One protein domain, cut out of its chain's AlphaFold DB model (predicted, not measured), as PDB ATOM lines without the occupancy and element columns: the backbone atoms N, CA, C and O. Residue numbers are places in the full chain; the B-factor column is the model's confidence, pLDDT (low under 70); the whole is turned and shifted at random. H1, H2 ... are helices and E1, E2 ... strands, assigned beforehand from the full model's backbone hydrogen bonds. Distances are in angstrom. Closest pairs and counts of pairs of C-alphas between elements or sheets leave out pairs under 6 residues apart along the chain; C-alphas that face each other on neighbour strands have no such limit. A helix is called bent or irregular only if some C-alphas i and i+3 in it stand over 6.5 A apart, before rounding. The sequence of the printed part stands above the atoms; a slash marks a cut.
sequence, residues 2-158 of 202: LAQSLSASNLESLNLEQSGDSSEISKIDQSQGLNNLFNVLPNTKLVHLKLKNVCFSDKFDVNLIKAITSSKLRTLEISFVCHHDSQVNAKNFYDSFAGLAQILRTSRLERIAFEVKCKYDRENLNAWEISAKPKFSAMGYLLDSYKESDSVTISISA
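AT A GLANCE: This is residues 2 to 158 of the 202 residues of an uncharacterized protein of Rozella allomycis (strain CSF55) (UniProt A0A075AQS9). A curved wall of strands has helices along one face and leaves its other face bare; parallel strands E1 to E4 make most of it, and the hairpin E5 and E6 extends it beyond E4. H2, H3 and H4 run side by side, with H1 beside H2 at one end and H5 and H6 over the hairpin at the other. The printed part has 157 residues with six named helices and six named strands, in the order H1 E1 H2 E2 H3 E3 H4 E4 H5 H6 E5 E6. The class is mixed, and the whole is compact, with a radius of gyration of the C-alphas of 15.6 A and spans of 48 by 36 by 23 A.

HOW THE PARTS SIT: H1, residues 2 to 8, touches H2, residues 30 to 43, at a shallow tilt of 6 degrees, the same way; their closest C-alphas, of Ala 3 and Leu 37, are 5.0 A apart. Edge strand E1, residues 13 to 17, is parallel to E2, residues 48 to 55, with N 14 and O 48 within hydrogen-bond range at 3.0 A. E2 bends by 61 degrees at residue 52 and is parallel to E3, residues 75 to 82 (N 51 to O 77, 2.8 A). E3 is parallel to edge strand E4, residues 111 to 118 (N 80 to O 115, 2.8 A). H2 touches H3, residues 62 to 70, closest at the C-alphas of Pro 42 and Ser 70, 5.4 A. H3 touches H4, residues 87 to 105, through residues 100 to 104 of H4 alone, closest at the C-alphas of Ile 65 and Leu 100, 6.5 A. E1 H2 E2, E2 H3 E3 and E3 H4 E4 are strand-helix-strand units, parallel neighbour strands joined through a helix, with right-handed crossovers. H2 and H4 are on one face of the sheet, two layers; H4 runs along the strands at a height over the sheet of 10.7 A. H5, residues 122 to 131, and H6, residues 133 to 138, meet only through their link. E5, residues 142 to 148, and E6, residues 151 to 157, form an antiparallel hairpin (N 144 to O 155, 2.9 A); the closest C-alphas of E4 and E6, of Glu 115 and Ser 155, are 5.0 A apart. Every O i to N i+4 pair is within hydrogen-bond range in H1, H3, H4 and H6, against 8 of 10 in H2 and 5 of 6 in H5.

IN THESE COORDINATES: H1 begins at C-alpha 2, (-18.171, 39.444, -38.176). H4 spans 27.0 A, E4 22.6 A, E3 22.2 A and H2 21.2 A; H2 is irregular, with C-alphas 39 and 42 7.1 A apart. E6 ends at C-alpha 157, (-0.999, 17.573, -35.973).

THE WHOLE: The C-alphas farthest apart, of Ala 8 and Glu 123, are 47.7 A apart. The printed part has no cut, and the link from E1 to H2, residues 18 to 29, is long. The mean pLDDT of the printed part is 72.8; 59 residues are under 70, among them 19 to 32 and 139 to 158.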
ATOM      1  N   LEU A   2     -18.047  40.916 -38.236       75.06
ATOM      2  CA  LEU A   2     -18.171  39.444 -38.176       75.06
ATOM      3  C   LEU A   2     -18.541  38.898 -36.780       75.06
ATOM      4  O   LEU A   2     -19.482  38.123 -36.653       75.06
ATOM      5  N   ALA A   3     -17.850  39.348 -35.728       77.12
ATOM      6  CA  ALA A   3     -18.094  38.894 -34.357       77.12
ATOM      7  C   ALA A   3     -19.530  39.184 -33.866       77.12
ATOM      8  O   ALA A   3     -20.175  38.325 -33.275       77.12
ATOM      9  N   GLN A   4     -20.067  40.370 -34.167       78.06
ATOM     10  CA  GLN A   4     -21.446  40.729 -33.812       78.06
ATOM     11  C   GLN A   4     -22.467  39.890 -34.586       78.06
ATOM     12  O   GLN A   4     -23.415  39.380 -33.992       78.06
ATOM     13  N   SER A   5     -22.252  39.701 -35.891       82.88
ATOM     14  CA  SER A   5     -23.121  38.861 -36.719       82.88
ATOM     15  C   SER A   5     -23.120  37.406 -36.245       82.88
ATOM     16  O   SER A   5     -24.175  36.780 -36.213       82.88
ATOM     17  N   LEU A   6     -21.967  36.882 -35.816       83.25
ATOM     18  CA  LEU A   6     -21.848  35.526 -35.280       83.25
ATOM     19  C   LEU A   6     -22.618  35.338 -33.974       83.25
ATOM     20  O   LEU A   6     -23.335  34.344 -33.855       83.25
ATOM     21  N   SER A   7     -22.521  36.289 -33.040       83.44
ATOM     22  CA  SER A   7     -23.253  36.251 -31.763       83.44
ATOM     23  C   SER A   7     -24.767  36.191 -31.943       83.44
ATOM     24  O   SER A   7     -25.451  35.536 -31.164       83.44
ATOM     25  N   ALA A   8     -25.295  36.867 -32.964       86.06
ATOM     26  CA  ALA A   8     -26.723  36.865 -33.272       86.06
ATOM     27  C   ALA A   8     -27.148  35.689 -34.172       86.06
ATOM     28  O   ALA A   8     -28.340  35.482 -34.400       86.06
ATOM     29  N   SER A   9     -26.194  34.926 -34.712       88.00
ATOM     30  CA  SER A   9     -26.482  33.852 -35.660       88.00
ATOM     31  C   SER A   9     -26.804  32.524 -34.973       88.00
ATOM     32  O   SER A   9     -26.358  32.227 -33.865       88.00
ATOM     33  N   ASN A  10     -27.507  31.662 -35.708       90.38
ATOM     34  CA  ASN A  10     -27.645  30.244 -35.378       90.38
ATOM     35  C   ASN A  10     -26.588  29.377 -36.084       90.38
ATOM     36  O   ASN A  10     -26.820  28.192 -36.303       90.38
ATOM     37  N   LEU A  11     -25.461  29.964 -36.496       90.88
ATOM     38  CA  LEU A  11     -24.429  29.249 -37.235       90.88
ATOM     39  C   LEU A  11     -23.739  28.228 -36.318       90.88
ATOM     40  O   LEU A  11     -23.229  28.582 -35.255       90.88
ATOM     41  N   GLU A  12     -23.711  26.967 -36.746       92.62
ATOM     42  CA  GLU A  12     -23.058  25.870 -36.015       92.62
ATOM     43  C   GLU A  12     -21.648  25.570 -36.538       92.62
ATOM     44  O   GLU A  12     -20.830  24.990 -35.824       92.62
ATOM     45  N   SER A  13     -21.335  25.980 -37.770       90.69
ATOM     46  CA  SER A  13     -20.033  25.754 -38.392       90.69
ATOM     47  C   SER A  13     -19.532  27.004 -39.097       90.69
ATOM     48  O   SER A  13     -20.251  27.600 -39.895       90.69
ATOM     49  N   LEU A  14     -18.287  27.381 -38.813       88.81
ATOM     50  CA  LEU A  14     -17.601  28.492 -39.457       88.81
ATOM     51  C   LEU A  14     -16.254  28.014 -39.997       88.81
ATOM     52  O   LEU A  14     -15.456  27.441 -39.255       88.81
ATOM     53  N   ASN A  15     -16.006  28.283 -41.276       88.38
ATOM     54  CA  ASN A  15     -14.719  28.063 -41.920       88.38
ATOM     55  C   ASN A  15     -14.213  29.397 -42.469       88.38
ATOM     56  O   ASN A  15     -14.843  29.975 -43.352       88.38
ATOM     57  N   LEU A  16     -13.101  29.880 -41.925       84.12
ATOM     58  CA  LEU A  16     -12.419  31.075 -42.401       84.12
ATOM     59  C   LEU A  16     -11.066  30.663 -42.961       84.12
ATOM     60  O   LEU A  16     -10.268  30.027 -42.275       84.12
ATOM     61  N   GLU A  17     -10.815  31.044 -44.204       82.81
ATOM     62  CA  GLU A  17      -9.557  30.795 -44.891       82.81
ATOM     63  C   GLU A  17      -9.028  32.120 -45.409       82.81
ATOM     64  O   GLU A  17      -9.713  32.840 -46.138       82.81
ATOM     65  N   GLN A  18      -7.817  32.458 -44.985       73.69
ATOM     66  CA  GLN A  18      -7.143  33.633 -45.493       73.69
ATOM     67  C   GLN A  18      -6.601  33.339 -46.893       73.69
ATOM     68  O   GLN A  18      -5.808  32.414 -47.088       73.69
ATOM     69  N   SER A  19      -7.054  34.131 -47.865       62.12
ATOM     70  CA  SER A  19      -6.553  34.125 -49.238       62.12
ATOM     71  C   SER A  19      -5.430  35.155 -49.389       62.12
ATOM     72  O   SER A  19      -5.656  36.331 -49.099       62.12
ATOM     73  N   GLY A  20      -4.257  34.731 -49.861       60.88
ATOM     74  CA  GLY A  20      -3.125  35.606 -50.187       60.88
ATOM     75  C   GLY A  20      -1.783  35.035 -49.732       60.88
ATOM     76  O   GLY A  20      -1.724  34.319 -48.731       60.88
ATOM     77  N   ASP A  21      -0.713  35.363 -50.461       56.25
ATOM     78  CA  ASP A  21       0.648  35.065 -50.022       56.25
ATOM     79  C   ASP A  21       0.987  35.949 -48.824       56.25
ATOM     80  O   ASP A  21       0.929  37.180 -48.864       56.25
ATOM     81  N   SER A  22       1.311  35.295 -47.715       54.72
ATOM     82  CA  SER A  22       1.420  35.905 -46.392       54.72
ATOM     83  C   SER A  22       2.540  36.949 -46.258       54.72
ATOM     84  O   SER A  22       2.624  37.623 -45.234       54.72
ATOM     85  N   SER A  23       3.369  37.129 -47.293       52.97
ATOM     86  CA  SER A  23       4.386  38.181 -47.393       52.97
ATOM     87  C   SER A  23       3.822  39.568 -47.710       52.97
ATOM     88  O   SER A  23       4.437  40.560 -47.330       52.97
ATOM     89  N   GLU A  24       2.675  39.660 -48.392       48.56
ATOM     90  CA  GLU A  24       2.063  40.948 -48.777       48.56
ATOM     91  C   GLU A  24       0.975  41.406 -47.810       48.56
ATOM     92  O   GLU A  24       0.540  42.561 -47.829       48.56
ATOM     93  N   ILE A  25       0.536  40.506 -46.932       51.12
ATOM     94  CA  ILE A  25      -0.490  40.814 -45.957       51.12
ATOM     95  C   ILE A  25       0.174  41.642 -44.870       51.12
ATOM     96  O   ILE A  25       0.747  41.128 -43.912       51.12
ATOM     97  N   SER A  26       0.117  42.955 -45.082       45.84
ATOM     98  CA  SER A  26       0.478  43.974 -44.113       45.84
ATOM     99  C   SER A  26       0.102  43.529 -42.700       45.84
ATOM    100  O   SER A  26      -0.946  42.914 -42.486       45.84
ATOM    101  N   LYS A  27       0.957  43.890 -41.738       49.53
ATOM    102  CA  LYS A  27       0.762  43.803 -40.282       49.53
ATOM    103  C   LYS A  27      -0.501  44.540 -39.783       49.53
ATOM    104  O   LYS A  27      -0.502  45.078 -38.682       49.53
ATOM    105  N   ILE A  28      -1.568  44.636 -40.581       43.41
ATOM    106  CA  ILE A  28      -2.924  44.833 -40.091       43.41
ATOM    107  C   ILE A  28      -3.084  43.853 -38.947       43.41
ATOM    108  O   ILE A  28      -2.788  42.667 -39.085       43.41
ATOM    109  N   ASP A  29      -3.488  44.405 -37.817       53.72
ATOM    110  CA  ASP A  29      -3.588  43.771 -36.520       53.72
ATOM    111  C   ASP A  29      -4.632  42.634 -36.551       53.72
ATOM    112  O   ASP A  29      -5.741  42.740 -36.026       53.72
ATOM    113  N   GLN A  30      -4.297  41.533 -37.235       61.34
ATOM    114  CA  GLN A  30      -5.104  40.315 -37.344       61.34
ATOM    115  C   GLN A  30      -5.384  39.744 -35.953       61.34
ATOM    116  O   GLN A  30      -6.409  39.088 -35.751       61.34
ATOM    117  N   SER A  31      -4.523  40.075 -34.983       63.66
ATOM    118  CA  SER A  31      -4.723  39.769 -33.576       63.66
ATOM    119  C   SER A  31      -6.041  40.359 -33.061       63.66
ATOM    120  O   SER A  31      -6.800  39.640 -32.421       63.66
ATOM    121  N   GLN A  32      -6.420  41.590 -33.429       69.88
ATOM    122  CA  GLN A  32      -7.696  42.181 -33.003       69.88
ATOM    123  C   GLN A  32      -8.904  41.490 -33.633       69.88
ATOM    124  O   GLN A  32      -9.900  41.241 -32.953       69.88
ATOM    125  N   GLY A  33      -8.836  41.166 -34.928       74.25
ATOM    126  CA  GLY A  33      -9.918  40.468 -35.628       74.25
ATOM    127  C   GLY A  33     -10.189  39.087 -35.028       74.25
ATOM    128  O   GLY A  33     -11.338  38.754 -34.724       74.25
ATOM    129  N   LEU A  34      -9.122  38.322 -34.791       75.94
ATOM    130  CA  LEU A  34      -9.188  37.020 -34.134       75.94
ATOM    131  C   LEU A  34      -9.634  37.148 -32.684       75.94
ATOM    132  O   LEU A  34     -10.563  36.455 -32.289       75.94
ATOM    133  N   ASN A  35      -9.048  38.054 -31.902       77.19
ATOM    134  CA  ASN A  35      -9.432  38.251 -30.505       77.19
ATOM    135  C   ASN A  35     -10.923  38.585 -30.389       77.19
ATOM    136  O   ASN A  35     -11.624  37.996 -29.572       77.19
ATOM    137  N   ASN A  36     -11.443  39.446 -31.266       81.69
ATOM    138  CA  ASN A  36     -12.871  39.751 -31.321       81.69
ATOM    139  C   ASN A  36     -13.721  38.529 -31.687       81.69
ATOM    140  O   ASN A  36     -14.786  38.343 -31.101       81.69
ATOM    141  N   LEU A  37     -13.266  37.692 -32.628       84.19
ATOM    142  CA  LEU A  37     -13.927  36.427 -32.961       84.19
ATOM    143  C   LEU A  37     -13.962  35.486 -31.751       84.19
ATOM    144  O   LEU A  37     -15.019  34.959 -31.416       84.19
ATOM    145  N   PHE A  38     -12.832  35.292 -31.077       84.81
ATOM    146  CA  PHE A  38     -12.751  34.401 -29.926       84.81
ATOM    147  C   PHE A  38     -13.599  34.914 -28.763       84.81
ATOM    148  O   PHE A  38     -14.387  34.150 -28.216       84.81
ATOM    149  N   ASN A  39     -13.563  36.213 -28.466       85.62
ATOM    150  CA  ASN A  39     -14.354  36.822 -27.394       85.62
ATOM    151  C   ASN A  39     -15.865  36.598 -27.535       85.62
ATOM    152  O   ASN A  39     -16.571  36.560 -26.528       85.62
ATOM    153  N   VAL A  40     -16.377  36.430 -28.759       89.56
ATOM    154  CA  VAL A  40     -17.803  36.151 -28.963       89.56
ATOM    155  C   VAL A  40     -18.155  34.669 -28.947       89.56
ATOM    156  O   VAL A  40     -19.319  34.351 -28.709       89.56
ATOM    157  N   LEU A  41     -17.191  33.756 -29.135       89.38
ATOM    158  CA  LEU A  41     -17.444  32.310 -29.201       89.38
ATOM    159  C   LEU A  41     -18.313  31.758 -28.063       89.38
ATOM    160  O   LEU A  41     -19.198  30.955 -28.379       89.38
ATOM    161  N   PRO A  42     -18.145  32.168 -26.787       90.94
ATOM    162  CA  PRO A  42     -18.981  31.678 -25.687       90.94
ATOM    163  C   PRO A  42     -20.477  31.925 -25.902       90.94
ATOM    164  O   PRO A  42     -21.312  31.110 -25.509       90.94
ATOM    165  N   ASN A  43     -20.808  33.017 -26.592       91.12
ATOM    166  CA  ASN A  43     -22.178  33.449 -26.844       91.12
ATOM    167  C   ASN A  43     -22.749  32.904 -28.162       91.12
ATOM    168  O   ASN A  43     -23.936  33.068 -28.430       91.12
ATOM    169  N   THR A  44     -21.940  32.228 -28.981       91.12
ATOM    170  CA  THR A  44     -22.401  31.668 -30.260       91.12
ATOM    171  C   THR A  44     -23.066  30.294 -30.101       91.12
ATOM    172  O   THR A  44     -23.088  29.673 -29.027       91.12
ATOM    173  N   LYS A  45     -23.627  29.791 -31.207       91.19
ATOM    174  CA  LYS A  45     -24.015  28.382 -31.373       91.19
ATOM    175  C   LYS A  45     -22.962  27.561 -32.127       91.19
ATOM    176  O   LYS A  45     -23.245  26.422 -32.481       91.19
ATOM    177  N   LEU A  46     -21.760  28.103 -32.340       90.81
ATOM    178  CA  LEU A  46     -20.713  27.402 -33.071       90.81
ATOM    179  C   LEU A  46     -20.277  26.140 -32.328       90.81
ATOM    180  O   LEU A  46     -19.912  26.169 -31.153       90.81
ATOM    181  N   VAL A  47     -20.291  25.040 -33.072       92.88
ATOM    182  CA  VAL A  47     -19.830  23.710 -32.674       92.88
ATOM    183  C   VAL A  47     -18.532  23.369 -33.409       92.88
ATOM    184  O   VAL A  47     -17.652  22.720 -32.842       92.88
ATOM    185  N   HIS A  48     -18.374  23.856 -34.642       91.50
ATOM    186  CA  HIS A  48     -17.196  23.619 -35.469       91.50
ATOM    187  C   HIS A  48     -16.578  24.942 -35.919       91.50
ATOM    188  O   HIS A  48     -17.230  25.738 -36.600       91.50
ATOM    189  N   LEU A  49     -15.309  25.157 -35.581       88.88
ATOM    190  CA  LEU A  49     -14.536  26.305 -36.040       88.88
ATOM    191  C   LEU A  49     -13.295  25.822 -36.780       88.88
ATOM    192  O   LEU A  49     -12.472  25.097 -36.219       88.88
ATOM    193  N   LYS A  50     -13.166  26.259 -38.031       88.75
ATOM    194  CA  LYS A  50     -11.981  26.058 -38.849       88.75
ATOM    195  C   LYS A  50     -11.391  27.401 -39.242       88.75
ATOM    196  O   LYS A  50     -12.081  28.245 -39.809       88.75
ATOM    197  N   LEU A  51     -10.122  27.582 -38.919       84.88
ATOM    198  CA  LEU A  51      -9.340  28.768 -39.224       84.88
ATOM    199  C   LEU A  51      -8.115  28.324 -40.012       84.88
ATOM    200  O   LEU A  51      -7.311  27.543 -39.511       84.88
ATOM    201  N   LYS A  52      -7.971  28.785 -41.248       82.88
ATOM    202  CA  LYS A  52      -6.855  28.421 -42.115       82.88
ATOM    203  C   LYS A  52      -6.002  29.625 -42.476       82.88
ATOM    204  O   LYS A  52      -6.540  30.692 -42.775       82.88
ATOM    205  N   ASN A  53      -4.693  29.388 -42.544       75.75
ATOM    206  CA  ASN A  53      -3.672  30.358 -42.929       75.75
ATOM    207  C   ASN A  53      -3.684  31.625 -42.066       75.75
ATOM    208  O   ASN A  53      -3.501  32.722 -42.575       75.75
ATOM    209  N   VAL A  54      -3.922  31.479 -40.765       74.19
ATOM    210  CA  VAL A  54      -4.041  32.622 -39.861       74.19
ATOM    211  C   VAL A  54      -2.671  33.026 -39.322       74.19
ATOM    212  O   VAL A  54      -1.945  32.186 -38.787       74.19
ATOM    213  N   CYS A  55      -2.327  34.314 -39.408       70.56
ATOM    214  CA  CYS A  55      -1.076  34.835 -38.862       70.56
ATOM    215  C   CYS A  55      -1.253  35.322 -37.416       70.56
ATOM    216  O   CYS A  55      -2.131  36.134 -37.123       70.56
ATOM    217  N   PHE A  56      -0.389  34.860 -36.506       65.69
ATOM    218  CA  PHE A  56      -0.323  35.362 -35.130       65.69
ATOM    219  C   PHE A  56       0.940  36.184 -34.925       65.69
ATOM    220  O   PHE A  56       2.048  35.718 -35.182       65.69
ATOM    221  N   SER A  57       0.759  37.393 -34.403       58.97
ATOM    222  CA  SER A  57       1.838  38.275 -33.976       58.97
ATOM    223  C   SER A  57       2.280  37.919 -32.554       58.97
ATOM    224  O   SER A  57       2.100  38.683 -31.617       58.97
ATOM    225  N   ASP A  58       2.893  36.756 -32.366       56.88
ATOM    226  CA  ASP A  58       3.825  36.520 -31.250       56.88
ATOM    227  C   ASP A  58       3.225  35.987 -29.929       56.88
ATOM    228  O   ASP A  58       3.982  35.436 -29.125       56.88
ATOM    229  N   LYS A  59       1.906  36.079 -29.665       61.84
ATOM    230  CA  LYS A  59       1.307  35.544 -28.415       61.84
ATOM    231  C   LYS A  59      -0.088  34.945 -28.576       61.84
ATOM    232  O   LYS A  59      -0.972  35.528 -29.199       61.84
ATOM    233  N   PHE A  60      -0.299  33.817 -27.900       64.50
ATOM    234  CA  PHE A  60      -1.632  33.312 -27.587       64.50
ATOM    235  C   PHE A  60      -2.105  33.946 -26.274       64.50
ATOM    236  O   PHE A  60      -1.512  33.721 -25.222       64.50
ATOM    237  N   ASP A  61      -3.150  34.773 -26.340       69.19
ATOM    238  CA  ASP A  61      -3.719  35.432 -25.160       69.19
ATOM    239  C   ASP A  61      -4.410  34.400 -24.244       69.19
ATOM    240  O   ASP A  61      -5.120  33.512 -24.701       69.19
ATOM    241  N   VAL A  62      -4.275  34.527 -22.926       68.75
ATOM    242  CA  VAL A  62      -5.051  33.739 -21.952       68.75
ATOM    243  C   VAL A  62      -6.562  33.892 -22.188       68.75
ATOM    244  O   VAL A  62      -7.328  32.949 -21.967       68.75
ATOM    245  N   ASN A  63      -7.006  35.053 -22.678       72.19
ATOM    246  CA  ASN A  63      -8.407  35.293 -23.020       72.19
ATOM    247  C   ASN A  63      -8.894  34.400 -24.166       72.19
ATOM    248  O   ASN A  63     -10.014  33.896 -24.099       72.19
ATOM    249  N   LEU A  64      -8.035  34.115 -25.153       78.38
ATOM    250  CA  LEU A  64      -8.318  33.150 -26.216       78.38
ATOM    251  C   LEU A  64      -8.652  31.777 -25.627       78.38
ATOM    252  O   LEU A  64      -9.648  31.150 -25.984       78.38
ATOM    253  N   ILE A  65      -7.828  31.328 -24.683       76.75
ATOM    254  CA  ILE A  65      -7.975  30.018 -24.052       76.75
ATOM    255  C   ILE A  65      -9.287  29.942 -23.267       76.75
ATOM    256  O   ILE A  65     -10.051  28.980 -23.392       76.75
ATOM    257  N   LYS A  66      -9.585  30.983 -22.483       81.56
ATOM    258  CA  LYS A  66     -10.844  31.086 -21.730       81.56
ATOM    259  C   LYS A  66     -12.055  31.097 -22.657       81.56
ATOM    260  O   LYS A  66     -13.050  30.430 -22.378       81.56
ATOM    261  N   ALA A  67     -11.970  31.813 -23.772       86.50
ATOM    262  CA  ALA A  67     -13.038  31.864 -24.753       86.50
ATOM    263  C   ALA A  67     -13.294  30.494 -25.395       86.50
ATOM    264  O   ALA A  67     -14.438  30.052 -25.449       86.50
ATOM    265  N   ILE A  68     -12.243  29.782 -25.818       85.06
ATOM    266  CA  ILE A  68     -12.389  28.447 -26.412       85.06
ATOM    267  C   ILE A  68     -12.982  27.466 -25.394       85.06
ATOM    268  O   ILE A  68     -13.943  26.768 -25.707       85.06
ATOM    269  N   THR A  69     -12.462  27.439 -24.166       84.75
ATOM    270  CA  THR A  69     -12.926  26.504 -23.125       84.75
ATOM    271  C   THR A  69     -14.366  26.771 -22.671       84.75
ATOM    272  O   THR A  69     -15.094  25.825 -22.375       84.75
ATOM    273  N   SER A  70     -14.813  28.032 -22.670       89.00
ATOM    274  CA  SER A  70     -16.212  28.398 -22.379       89.00
ATOM    275  C   SER A  70     -17.147  28.298 -23.596       89.00
ATOM    276  O   SER A  70     -18.365  28.202 -23.434       89.00
ATOM    277  N   SER A  71     -16.612  28.235 -24.821       90.44
ATOM    278  CA  SER A  71     -17.383  28.085 -26.064       90.44
ATOM    279  C   SER A  71     -17.994  26.703 -26.244       90.44
ATOM    280  O   SER A  71     -17.481  25.724 -25.706       90.44
ATOM    281  N   LYS A  72     -19.069  26.606 -27.038       91.56
ATOM    282  CA  LYS A  72     -19.766  25.348 -27.385       91.56
ATOM    283  C   LYS A  72     -19.031  24.492 -28.418       91.56
ATOM    284  O   LYS A  72     -19.586  23.492 -28.872       91.56
ATOM    285  N   LEU A  73     -17.799  24.859 -28.763       90.06
ATOM    286  CA  LEU A  73     -17.015  24.145 -29.751       90.06
ATOM    287  C   LEU A  73     -16.778  22.693 -29.323       90.06
ATOM    288  O   LEU A  73     -16.450  22.394 -28.174       90.06
ATOM    289  N   ARG A  74     -16.937  21.800 -30.296       89.06
ATOM    290  CA  ARG A  74     -16.534  20.390 -30.258       89.06
ATOM    291  C   ARG A  74     -15.374  20.126 -31.204       89.06
ATOM    292  O   ARG A  74     -14.548  19.266 -30.918       89.06
ATOM    293  N   THR A  75     -15.288  20.884 -32.295       86.31
ATOM    294  CA  THR A  75     -14.191  20.795 -33.258       86.31
ATOM    295  C   THR A  75     -13.513  22.143 -33.411       86.31
ATOM    296  O   THR A  75     -14.166  23.134 -33.749       86.31
ATOM    297  N   LEU A  76     -12.199  22.152 -33.209       85.38
ATOM    298  CA  LEU A  76     -11.340  23.294 -33.473       85.38
ATOM    299  C   LEU A  76     -10.200  22.861 -34.393       85.38
ATOM    300  O   LEU A  76      -9.364  22.050 -34.003       85.38
ATOM    301  N   GLU A  77     -10.169  23.398 -35.610       84.69
ATOM    302  CA  GLU A  77      -9.064  23.201 -36.550       84.69
ATOM    303  C   GLU A  77      -8.415  24.555 -36.833       84.69
ATOM    304  O   GLU A  77      -9.077  25.451 -37.360       84.69
ATOM    305  N   ILE A  78      -7.141  24.725 -36.478       79.25
ATOM    306  CA  ILE A  78      -6.417  25.974 -36.734       79.25
ATOM    307  C   ILE A  78      -5.110  25.693 -37.468       79.25
ATOM    308  O   ILE A  78      -4.259  24.962 -36.970       79.25
ATOM    309  N   SER A  79      -4.951  26.316 -38.634       78.62
ATOM    310  CA  SER A  79      -3.700  26.368 -39.383       78.62
ATOM    311  C   SER A  79      -3.084  27.755 -39.248       78.62
ATOM    312  O   SER A  79      -3.675  28.759 -39.656       78.62
ATOM    313  N   PHE A  80      -1.915  27.797 -38.623       74.44
ATOM    314  CA  PHE A  80      -1.150  28.998 -38.349       74.44
ATOM    315  C   PHE A  80      -0.075  29.188 -39.406       74.44
ATOM    316  O   PHE A  80       0.579  28.225 -39.800       74.44
ATOM    317  N   VAL A  81       0.174  30.436 -39.785       71.56
ATOM    318  CA  VAL A  81       1.404  30.816 -40.483       71.56
ATOM    319  C   VAL A  81       2.171  31.762 -39.575       71.56
ATOM    320  O   VAL A  81       1.665  32.797 -39.151       71.56
ATOM    321  N   CYS A  82       3.381  31.369 -39.215       68.38
ATOM    322  CA  CYS A  82       4.236  32.101 -38.304       68.38
ATOM    323  C   CYS A  82       5.355  32.772 -39.104       68.38
ATOM    324  O   CYS A  82       6.209  32.104 -39.693       68.38
ATOM    325  N   HIS A  83       5.330  34.104 -39.097       64.12
ATOM    326  CA  HIS A  83       6.391  34.959 -39.611       64.12
ATOM    327  C   HIS A  83       7.175  35.494 -38.419       64.12
ATOM    328  O   HIS A  83       6.804  36.505 -37.824       64.12
ATOM    329  N   HIS A  84       8.218  34.779 -38.010       61.03
ATOM    330  CA  HIS A  84       9.113  35.271 -36.972       61.03
ATOM    331  C   HIS A  84      10.501  35.498 -37.537       61.03
ATOM    332  O   HIS A  84      11.203  34.560 -37.896       61.03
ATOM    333  N   ASP A  85      10.904  36.763 -37.508       55.03
ATOM    334  CA  ASP A  85      12.242  37.209 -37.885       55.03
ATOM    335  C   ASP A  85      13.275  36.945 -36.760       55.03
ATOM    336  O   ASP A  85      14.430  37.338 -36.882       55.03
ATOM    337  N   SER A  86      12.891  36.312 -35.630       53.97
ATOM    338  CA  SER A  86      13.820  36.015 -34.524       53.97
ATOM    339  C   SER A  86      13.501  34.747 -33.707       53.97
ATOM    340  O   SER A  86      12.342  34.431 -33.420       53.97
ATOM    341  N   GLN A  87      14.561  34.061 -33.251       53.91
ATOM    342  CA  GLN A  87      14.517  32.857 -32.397       53.91
ATOM    343  C   GLN A  87      13.731  33.032 -31.092       53.91
ATOM    344  O   GLN A  87      13.026  32.119 -30.652       53.91
ATOM    345  N   VAL A  88      13.865  34.195 -30.446       58.53
ATOM    346  CA  VAL A  88      13.264  34.463 -29.129       58.53
ATOM    347  C   VAL A  88      11.736  34.442 -29.218       58.53
ATOM    348  O   VAL A  88      11.065  33.922 -28.324       58.53
ATOM    349  N   ASN A  89      11.187  34.924 -30.333       65.44
ATOM    350  CA  ASN A  89       9.746  34.946 -30.565       65.44
ATOM    351  C   ASN A  89       9.201  33.545 -30.867       65.44
ATOM    352  O   ASN A  89       8.157  33.177 -30.334       65.44
ATOM    353  N   ALA A  90       9.951  32.724 -31.611       66.12
ATOM    354  CA  ALA A  90       9.567  31.342 -31.892       66.12
ATOM    355  C   ALA A  90       9.445  30.502 -30.612       66.12
ATOM    356  O   ALA A  90       8.432  29.836 -30.401       66.12
ATOM    357  N   LYS A  91      10.427  30.568 -29.703       68.44
ATOM    358  CA  LYS A  91      10.361  29.829 -28.431       68.44
ATOM    359  C   LYS A  91       9.142  30.236 -27.593       68.44
ATOM    360  O   LYS A  91       8.401  29.368 -27.135       68.44
ATOM    361  N   ASN A  92       8.910  31.540 -27.436       71.62
ATOM    362  CA  ASN A  92       7.762  32.062 -26.689       71.62
ATOM    363  C   ASN A  92       6.425  31.636 -27.311       71.62
ATOM    364  O   ASN A  92       5.486  31.294 -26.583       71.62
ATOM    365  N   PHE A  93       6.350  31.612 -28.645       74.19
ATOM    366  CA  PHE A  93       5.199  31.096 -29.374       74.19
ATOM    367  C   PHE A  93       4.956  29.620 -29.046       74.19
ATOM    368  O   PHE A  93       3.844  29.266 -28.659       74.19
ATOM    369  N   TYR A  94       5.983  28.766 -29.114       72.69
ATOM    370  CA  TYR A  94       5.829  27.337 -28.824       72.69
ATOM    371  C   TYR A  94       5.478  27.037 -27.377       72.69
ATOM    372  O   TYR A  94       4.650  26.163 -27.139       72.69
ATOM    373  N   ASP A  95       6.069  27.745 -26.418       74.25
ATOM    374  CA  ASP A  95       5.726  27.562 -25.007       74.25
ATOM    375  C   ASP A  95       4.271  27.994 -24.743       74.25
ATOM    376  O   ASP A  95       3.525  27.281 -24.067       74.25
ATOM    377  N   SER A  96       3.822  29.091 -25.364       75.00
ATOM    378  CA  SER A  96       2.417  29.525 -25.312       75.00
ATOM    379  C   SER A  96       1.482  28.523 -25.997       75.00
ATOM    380  O   SER A  96       0.408  28.218 -25.481       75.00
ATOM    381  N   PHE A  97       1.898  27.971 -27.136       74.81
ATOM    382  CA  PHE A  97       1.140  26.982 -27.895       74.81
ATOM    383  C   PHE A  97       1.049  25.638 -27.157       74.81
ATOM    384  O   PHE A  97      -0.017  25.031 -27.112       74.81
ATOM    385  N   ALA A  98       2.124  25.201 -26.499       72.62
ATOM    386  CA  ALA A  98       2.124  24.027 -25.628       72.62
ATOM    387  C   ALA A  98       1.204  24.238 -24.414       72.62
ATOM    388  O   ALA A  98       0.448  23.340 -24.043       72.62
ATOM    389  N   GLY A  99       1.206  25.442 -23.830       74.38
ATOM    390  CA  GLY A  99       0.257  25.829 -22.783       74.38
ATOM    391  C   GLY A  99      -1.200  25.778 -23.258       74.38
ATOM    392  O   GLY A  99      -2.052  25.207 -22.578       74.38
ATOM    393  N   LEU A 100      -1.477  26.302 -24.457       75.81
ATOM    394  CA  LEU A 100      -2.786  26.202 -25.107       75.81
ATOM    395  C   LEU A 100      -3.189  24.736 -25.299       75.81
ATOM    396  O   LEU A 100      -4.261  24.338 -24.855       75.81
ATOM    397  N   ALA A 101      -2.322  23.924 -25.902       73.31
ATOM    398  CA  ALA A 101      -2.552  22.501 -26.128       73.31
ATOM    399  C   ALA A 101      -2.882  21.752 -24.827       73.31
ATOM    400  O   ALA A 101      -3.810  20.940 -24.800       73.31
ATOM    401  N   GLN A 102      -2.175  22.062 -23.737       74.56
ATOM    402  CA  GLN A 102      -2.414  21.470 -22.423       74.56
ATOM    403  C   GLN A 102      -3.783  21.854 -21.849       74.56
ATOM    404  O   GLN A 102      -4.483  20.997 -21.315       74.56
ATOM    405  N   ILE A 103      -4.186  23.122 -21.962       75.38
ATOM    406  CA  ILE A 103      -5.485  23.576 -21.444       75.38
ATOM    407  C   ILE A 103      -6.628  23.038 -22.302       75.38
ATOM    408  O   ILE A 103      -7.660  22.615 -21.788       75.38
ATOM    409  N   LEU A 104      -6.451  22.994 -23.619       75.25
ATOM    410  CA  LEU A 104      -7.473  22.431 -24.485       75.25
ATOM    411  C   LEU A 104      -7.621  20.917 -24.302       75.25
ATOM    412  O   LEU A 104      -8.706  20.392 -24.550       75.25
ATOM    413  N   ARG A 105      -6.595  20.228 -23.785       71.88
ATOM    414  CA  ARG A 105      -6.686  18.810 -23.419       71.88
ATOM    415  C   ARG A 105      -7.705  18.528 -22.321       71.88
ATOM    416  O   ARG A 105      -8.263  17.438 -22.273       71.88
ATOM    417  N   THR A 106      -7.949  19.494 -21.445       74.56
ATOM    418  CA  THR A 106      -8.959  19.383 -20.385       74.56
ATOM    419  C   THR A 106     -10.291  20.020 -20.779       74.56
ATOM    420  O   THR A 106     -11.208  20.097 -19.962       74.56
ATOM    421  N   SER A 107     -10.422  20.479 -22.028       78.12
ATOM    422  CA  SER A 107     -11.652  21.074 -22.545       78.12
ATOM    423  C   SER A 107     -12.654  20.016 -23.024       78.12
ATOM    424  O   SER A 107     -12.363  18.827 -23.097       78.12
ATOM    425  N   ARG A 108     -13.857  20.468 -23.398       81.31
ATOM    426  CA  ARG A 108     -14.913  19.625 -23.989       81.31
ATOM    427  C   ARG A 108     -14.751  19.349 -25.489       81.31
ATOM    428  O   ARG A 108     -15.685  18.818 -26.101       81.31
ATOM    429  N   LEU A 109     -13.643  19.794 -26.088       82.12
ATOM    430  CA  LEU A 109     -13.360  19.586 -27.504       82.12
ATOM    431  C   LEU A 109     -13.188  18.089 -27.766       82.12
ATOM    432  O   LEU A 109     -12.419  17.410 -27.101       82.12
ATOM    433  N   GLU A 110     -13.918  17.585 -28.751       81.75
ATOM    434  CA  GLU A 110     -13.831  16.196 -29.207       81.75
ATOM    435  C   GLU A 110     -12.699  16.042 -30.229       81.75
ATOM    436  O   GLU A 110     -12.043  15.005 -30.300       81.75
ATOM    437  N   ARG A 111     -12.443  17.109 -30.995       78.31
ATOM    438  CA  ARG A 111     -11.395  17.163 -32.010       78.31
ATOM    439  C   ARG A 111     -10.670  18.496 -31.962       78.31
ATOM    440  O   ARG A 111     -11.283  19.562 -32.038       78.31
ATOM    441  N   ILE A 112      -9.350  18.404 -31.892       74.31
ATOM    442  CA  ILE A 112      -8.442  19.538 -31.978       74.31
ATOM    443  C   ILE A 112      -7.410  19.183 -33.026       74.31
ATOM    444  O   ILE A 112      -6.715  18.183 -32.874       74.31
ATOM    445  N   ALA A 113      -7.323  19.989 -34.073       77.19
ATOM    446  CA  ALA A 113      -6.263  19.881 -35.053       77.19
ATOM    447  C   ALA A 113      -5.531  21.212 -35.120       77.19
ATOM    448  O   ALA A 113      -6.142  22.273 -35.265       77.19
ATOM    449  N   PHE A 114      -4.215  21.130 -35.035       73.75
ATOM    450  CA  PHE A 114      -3.355  22.253 -35.314       73.75
ATOM    451  C   PHE A 114      -2.516  21.941 -36.542       73.75
ATOM    452  O   PHE A 114      -2.242  20.788 -36.872       73.75
ATOM    453  N   GLU A 115      -2.160  22.987 -37.257       74.62
ATOM    454  CA  GLU A 115      -1.143  22.963 -38.288       74.62
ATOM    455  C   GLU A 115      -0.351  24.246 -38.082       74.62
ATOM    456  O   GLU A 115      -0.934  25.316 -37.941       74.62
ATOM    457  N   VAL A 116       0.968  24.157 -37.973       71.62
ATOM    458  CA  VAL A 116       1.806  25.332 -37.731       71.62
ATOM    459  C   VAL A 116       2.795  25.433 -38.881       71.62
ATOM    460  O   VAL A 116       3.683  24.614 -39.041       71.62
ATOM    461  N   LYS A 117       2.672  26.452 -39.716       71.69
ATOM    462  CA  LYS A 117       3.626  26.715 -40.789       71.69
ATOM    463  C   LYS A 117       4.560  27.813 -40.339       71.69
ATOM    464  O   LYS A 117       4.236  28.991 -40.424       71.69
ATOM    465  N   CYS A 118       5.709  27.427 -39.814       67.31
ATOM    466  CA  CYS A 118       6.788  28.361 -39.533       67.31
ATOM    467  C   CYS A 118       7.783  28.341 -40.689       67.31
ATOM    468  O   CYS A 118       8.016  27.289 -41.276       67.31
ATOM    469  N   LYS A 119       8.395  29.486 -40.989       67.88
ATOM    470  CA  LYS A 119       9.600  29.538 -41.822       67.88
ATOM    471  C   LYS A 119      10.802  29.732 -40.901       67.88
ATOM    472  O   LYS A 119      10.816  30.668 -40.108       67.88
ATOM    473  N   TYR A 120      11.778  28.834 -40.996       64.19
ATOM    474  CA  TYR A 120      12.990  28.838 -40.176       64.19
ATOM    475  C   TYR A 120      14.243  28.858 -41.035       64.19
ATOM    476  O   TYR A 120      14.313  28.133 -42.027       64.19
ATOM    477  N   ASP A 121      15.256  29.588 -40.572       66.25
ATOM    478  CA  ASP A 121      16.636  29.250 -40.894       66.25
ATOM    479  C   ASP A 121      17.052  27.935 -40.194       66.25
ATOM    480  O   ASP A 121      16.385  27.418 -39.289       66.25
ATOM    481  N   ARG A 122      18.163  27.347 -40.639       65.50
ATOM    482  CA  ARG A 122      18.605  26.020 -40.186       65.50
ATOM    483  C   ARG A 122      18.933  25.962 -38.687       65.50
ATOM    484  O   ARG A 122      18.742  24.911 -38.077       65.50
ATOM    485  N   GLU A 123      19.437  27.043 -38.101       67.00
ATOM    486  CA  GLU A 123      19.858  27.068 -36.695       67.00
ATOM    487  C   GLU A 123      18.644  27.046 -35.760       67.00
ATOM    488  O   GLU A 123      18.624  26.312 -34.765       67.00
ATOM    489  N   ASN A 124      17.580  27.755 -36.141       68.12
ATOM    490  CA  ASN A 124      16.341  27.852 -35.367       68.12
ATOM    491  C   ASN A 124      15.593  26.515 -35.302       68.12
ATOM    492  O   ASN A 124      14.992  26.184 -34.276       68.12
ATOM    493  N   LEU A 125      15.664  25.722 -36.376       70.81
ATOM    494  CA  LEU A 125      15.048  24.398 -36.425       70.81
ATOM    495  C   LEU A 125      15.636  23.456 -35.367       70.81
ATOM    496  O   LEU A 125      14.885  22.800 -34.646       70.81
ATOM    497  N   ASN A 126      16.965  23.417 -35.236       70.81
ATOM    498  CA  ASN A 126      17.630  22.545 -34.267       70.81
ATOM    499  C   ASN A 126      17.242  22.913 -32.826       70.81
ATOM    500  O   ASN A 126      16.973  22.036 -32.004       70.81
ATOM    501  N   ALA A 127      17.151  24.213 -32.523       71.56
ATOM    502  CA  ALA A 127      16.706  24.685 -31.214       71.56
ATOM    503  C   ALA A 127      15.260  24.252 -30.901       71.56
ATOM    504  O   ALA A 127      14.956  23.859 -29.768       71.56
ATOM    505  N   TRP A 128      14.371  24.275 -31.899       72.81
ATOM    506  CA  TRP A 128      13.004  23.773 -31.760       72.81
ATOM    507  C   TRP A 128      12.951  22.258 -31.527       72.81
ATOM    508  O   TRP A 128      12.256  21.803 -30.612       72.81
ATOM    509  N   GLU A 129      13.709  21.478 -32.306       73.12
ATOM    510  CA  GLU A 129      13.733  20.014 -32.193       73.12
ATOM    511  C   GLU A 129      14.225  19.536 -30.826       73.12
ATOM    512  O   GLU A 129      13.740  18.527 -30.318       73.12
ATOM    513  N   ILE A 130      15.149  20.268 -30.202       75.50
ATOM    514  CA  ILE A 130      15.667  19.920 -28.874       75.50
ATOM    515  C   ILE A 130      14.678  20.317 -27.770       75.50
ATOM    516  O   ILE A 130      14.513  19.586 -26.794       75.50
ATOM    517  N   SER A 131      14.019  21.474 -27.892       73.38
ATOM    518  CA  SER A 131      13.279  22.073 -26.770       73.38
ATOM    519  C   SER A 131      11.769  21.831 -26.792       73.38
ATOM    520  O   SER A 131      11.179  21.536 -25.751       73.38
ATOM    521  N   ALA A 132      11.124  21.967 -27.951       71.31
ATOM    522  CA  ALA A 132       9.669  21.967 -28.072       71.31
ATOM    523  C   ALA A 132       9.133  20.620 -28.567       71.31
ATOM    524  O   ALA A 132       8.128  20.142 -28.038       71.31
ATOM    525  N   LYS A 133       9.823  19.969 -29.515       75.94
ATOM    526  CA  LYS A 133       9.413  18.667 -30.072       75.94
ATOM    527  C   LYS A 133       9.147  17.609 -28.985       75.94
ATOM    528  O   LYS A 133       8.055  17.040 -29.004       75.94
ATOM    529  N   PRO A 134      10.010  17.414 -27.961       78.69
ATOM    530  CA  PRO A 134       9.728  16.449 -26.895       78.69
ATOM    531  C   PRO A 134       8.459  16.776 -26.094       78.69
ATOM    532  O   PRO A 134       7.741  15.862 -25.692       78.69
ATOM    533  N   LYS A 135       8.145  18.066 -25.889       73.94
ATOM    534  CA  LYS A 135       6.937  18.499 -25.162       73.94
ATOM    535  C   LYS A 135       5.671  18.120 -25.929       73.94
ATOM    536  O   LYS A 135       4.757  17.546 -25.346       73.94
ATOM    537  N   PHE A 136       5.633  18.394 -27.233       69.31
ATOM    538  CA  PHE A 136       4.490  18.046 -28.085       69.31
ATOM    539  C   PHE A 136       4.326  16.531 -28.234       69.31
ATOM    540  O   PHE A 136       3.207  16.028 -28.116       69.31
ATOM    541  N   SER A 137       5.427  15.789 -28.390       74.19
ATOM    542  CA  SER A 137       5.390  14.323 -28.419       74.19
ATOM    543  C   SER A 137       4.865  13.734 -27.106       74.19
ATOM    544  O   SER A 137       4.004  12.860 -27.138       74.19
ATOM    545  N   ALA A 138       5.302  14.247 -25.948       71.69
ATOM    546  CA  ALA A 138       4.789  13.816 -24.642       71.69
ATOM    547  C   ALA A 138       3.285  14.099 -24.467       71.69
ATOM    548  O   ALA A 138       2.586  13.383 -23.753       71.69
ATOM    549  N   MET A 139       2.768  15.123 -25.149       63.91
ATOM    550  CA  MET A 139       1.343  15.447 -25.176       63.91
ATOM    551  C   MET A 139       0.539  14.588 -26.171       63.91
ATOM    552  O   MET A 139      -0.688  14.692 -26.188       63.91
ATOM    553  N   GLY A 140       1.181  13.717 -26.956       67.12
ATOM    554  CA  GLY A 140       0.524  12.858 -27.948       67.12
ATOM    555  C   GLY A 140       0.245  13.538 -29.291       67.12
ATOM    556  O   GLY A 140      -0.577  13.042 -30.056       67.12
ATOM    557  N   TYR A 141       0.901  14.667 -29.579       67.06
ATOM    558  CA  TYR A 141       0.839  15.295 -30.899       67.06
ATOM    559  C   TYR A 141       1.836  14.622 -31.847       67.06
ATOM    560  O   TYR A 141       2.977  14.339 -31.470       67.06
ATOM    561  N   LEU A 142       1.401  14.401 -33.087       63.75
ATOM    562  CA  LEU A 142       2.268  13.994 -34.183       63.75
ATOM    563  C   LEU A 142       2.959  15.236 -34.744       63.75
ATOM    564  O   LEU A 142       2.358  16.302 -34.886       63.75
ATOM    565  N   LEU A 143       4.250  15.096 -35.009       65.88
ATOM    566  CA  LEU A 143       5.117  16.179 -35.445       65.88
ATOM    567  C   LEU A 143       5.761  15.748 -36.747       65.88
ATOM    568  O   LEU A 143       6.691  14.941 -36.728       65.88
ATOM    569  N   ASP A 144       5.284  16.315 -37.846       63.16
ATOM    570  CA  ASP A 144       5.897  16.137 -39.149       63.16
ATOM    571  C   ASP A 144       6.626  17.424 -39.523       63.16
ATOM    572  O   ASP A 144       6.070  18.521 -39.456       63.16
ATOM    573  N   SER A 145       7.889  17.303 -39.915       61.34
ATOM    574  CA  SER A 145       8.632  18.404 -40.514       61.34
ATOM    575  C   SER A 145       8.918  18.083 -41.973       61.34
ATOM    576  O   SER A 145       9.368  16.986 -42.310       61.34
ATOM    577  N   TYR A 146       8.660  19.044 -42.855       59.00
ATOM    578  CA  TYR A 146       8.985  18.935 -44.275       59.00
ATOM    579  C   TYR A 146       9.882  20.103 -44.669       59.00
ATOM    580  O   TYR A 146       9.663  21.249 -44.267       59.00
ATOM    581  N   LYS A 147      10.922  19.794 -45.446       53.50
ATOM    582  CA  LYS A 147      11.868  20.784 -45.967       53.50
ATOM    583  C   LYS A 147      11.406  21.250 -47.339       53.50
ATOM    584  O   LYS A 147      11.189  20.417 -48.213       53.50
ATOM    585  N   GLU A 148      11.335  22.560 -47.530       54.88
ATOM    586  CA  GLU A 148      11.038  23.174 -48.820       54.88
ATOM    587  C   GLU A 148      12.064  24.278 -49.089       54.88
ATOM    588  O   GLU A 148      12.105  25.256 -48.347       54.88
ATOM    589  N   SER A 149      12.918  24.056 -50.101       54.09
ATOM    590  CA  SER A 149      14.024  24.919 -50.571       54.09
ATOM    591  C   SER A 149      14.863  25.591 -49.468       54.09
ATOM    592  O   SER A 149      15.908  25.052 -49.108       54.09
ATOM    593  N   ASP A 150      14.391  26.708 -48.909       53.81
ATOM    594  CA  ASP A 150      15.077  27.554 -47.915       53.81
ATOM    595  C   ASP A 150      14.319  27.693 -46.580       53.81
ATOM    596  O   ASP A 150      14.658  28.523 -45.738       53.81
ATOM    597  N   SER A 151      13.271  26.895 -46.367       53.50
ATOM    598  CA  SER A 151      12.447  26.939 -45.159       53.50
ATOM    599  C   SER A 151      12.038  25.543 -44.687       53.50
ATOM    600  O   SER A 151      11.993  24.575 -45.451       53.50
ATOM    601  N   VAL A 152      11.759  25.421 -43.390       52.16
ATOM    602  CA  VAL A 152      11.260  24.175 -42.799       52.16
ATOM    603  C   VAL A 152       9.891  24.405 -42.201       52.16
ATOM    604  O   VAL A 152       9.766  25.120 -41.211       52.16
ATOM    605  N   THR A 153       8.893  23.751 -42.789       59.34
ATOM    606  CA  THR A 153       7.520  23.740 -42.287       59.34
ATOM    607  C   THR A 153       7.380  22.647 -41.233       59.34
ATOM    608  O   THR A 153       7.824  21.518 -41.446       59.34
ATOM    609  N   ILE A 154       6.767  22.979 -40.094       59.78
ATOM    610  CA  ILE A 154       6.613  22.076 -38.947       59.78
ATOM    611  C   ILE A 154       5.133  21.838 -38.661       59.78
ATOM    612  O   ILE A 154       4.528  22.492 -37.815       59.78
ATOM    613  N   SER A 155       4.545  20.849 -39.313       60.75
ATOM    614  CA  SER A 155       3.172  20.455 -39.029       60.75
ATOM    615  C   SER A 155       3.066  19.745 -37.682       60.75
ATOM    616  O   SER A 155       3.548  18.631 -37.495       60.75
ATOM    617  N   ILE A 156       2.391  20.397 -36.735       60.00
ATOM    618  CA  ILE A 156       2.046  19.821 -35.433       60.00
ATOM    619  C   ILE A 156       0.594  19.367 -35.474       60.00
ATOM    620  O   ILE A 156      -0.299  20.147 -35.163       60.00
ATOM    621  N   SER A 157       0.351  18.114 -35.840       57.38
ATOM    622  CA  SER A 157      -0.999  17.573 -35.973       57.38
ATOM    623  C   SER A 157      -1.393  16.752 -34.747       57.38
ATOM    624  O   SER A 157      -0.739  15.781 -34.379       57.38
ATOM    625  N   ALA A 158      -2.513  17.108 -34.119       54.78
ATOM    626  CA  ALA A 158      -3.228  16.189 -33.238       54.78
ATOM    627  C   ALA A 158      -4.232  15.403 -34.083       54.78
ATOM    628  O   ALA A 158      -5.134  15.990 -34.683       54.78
TER     629      ALA A 158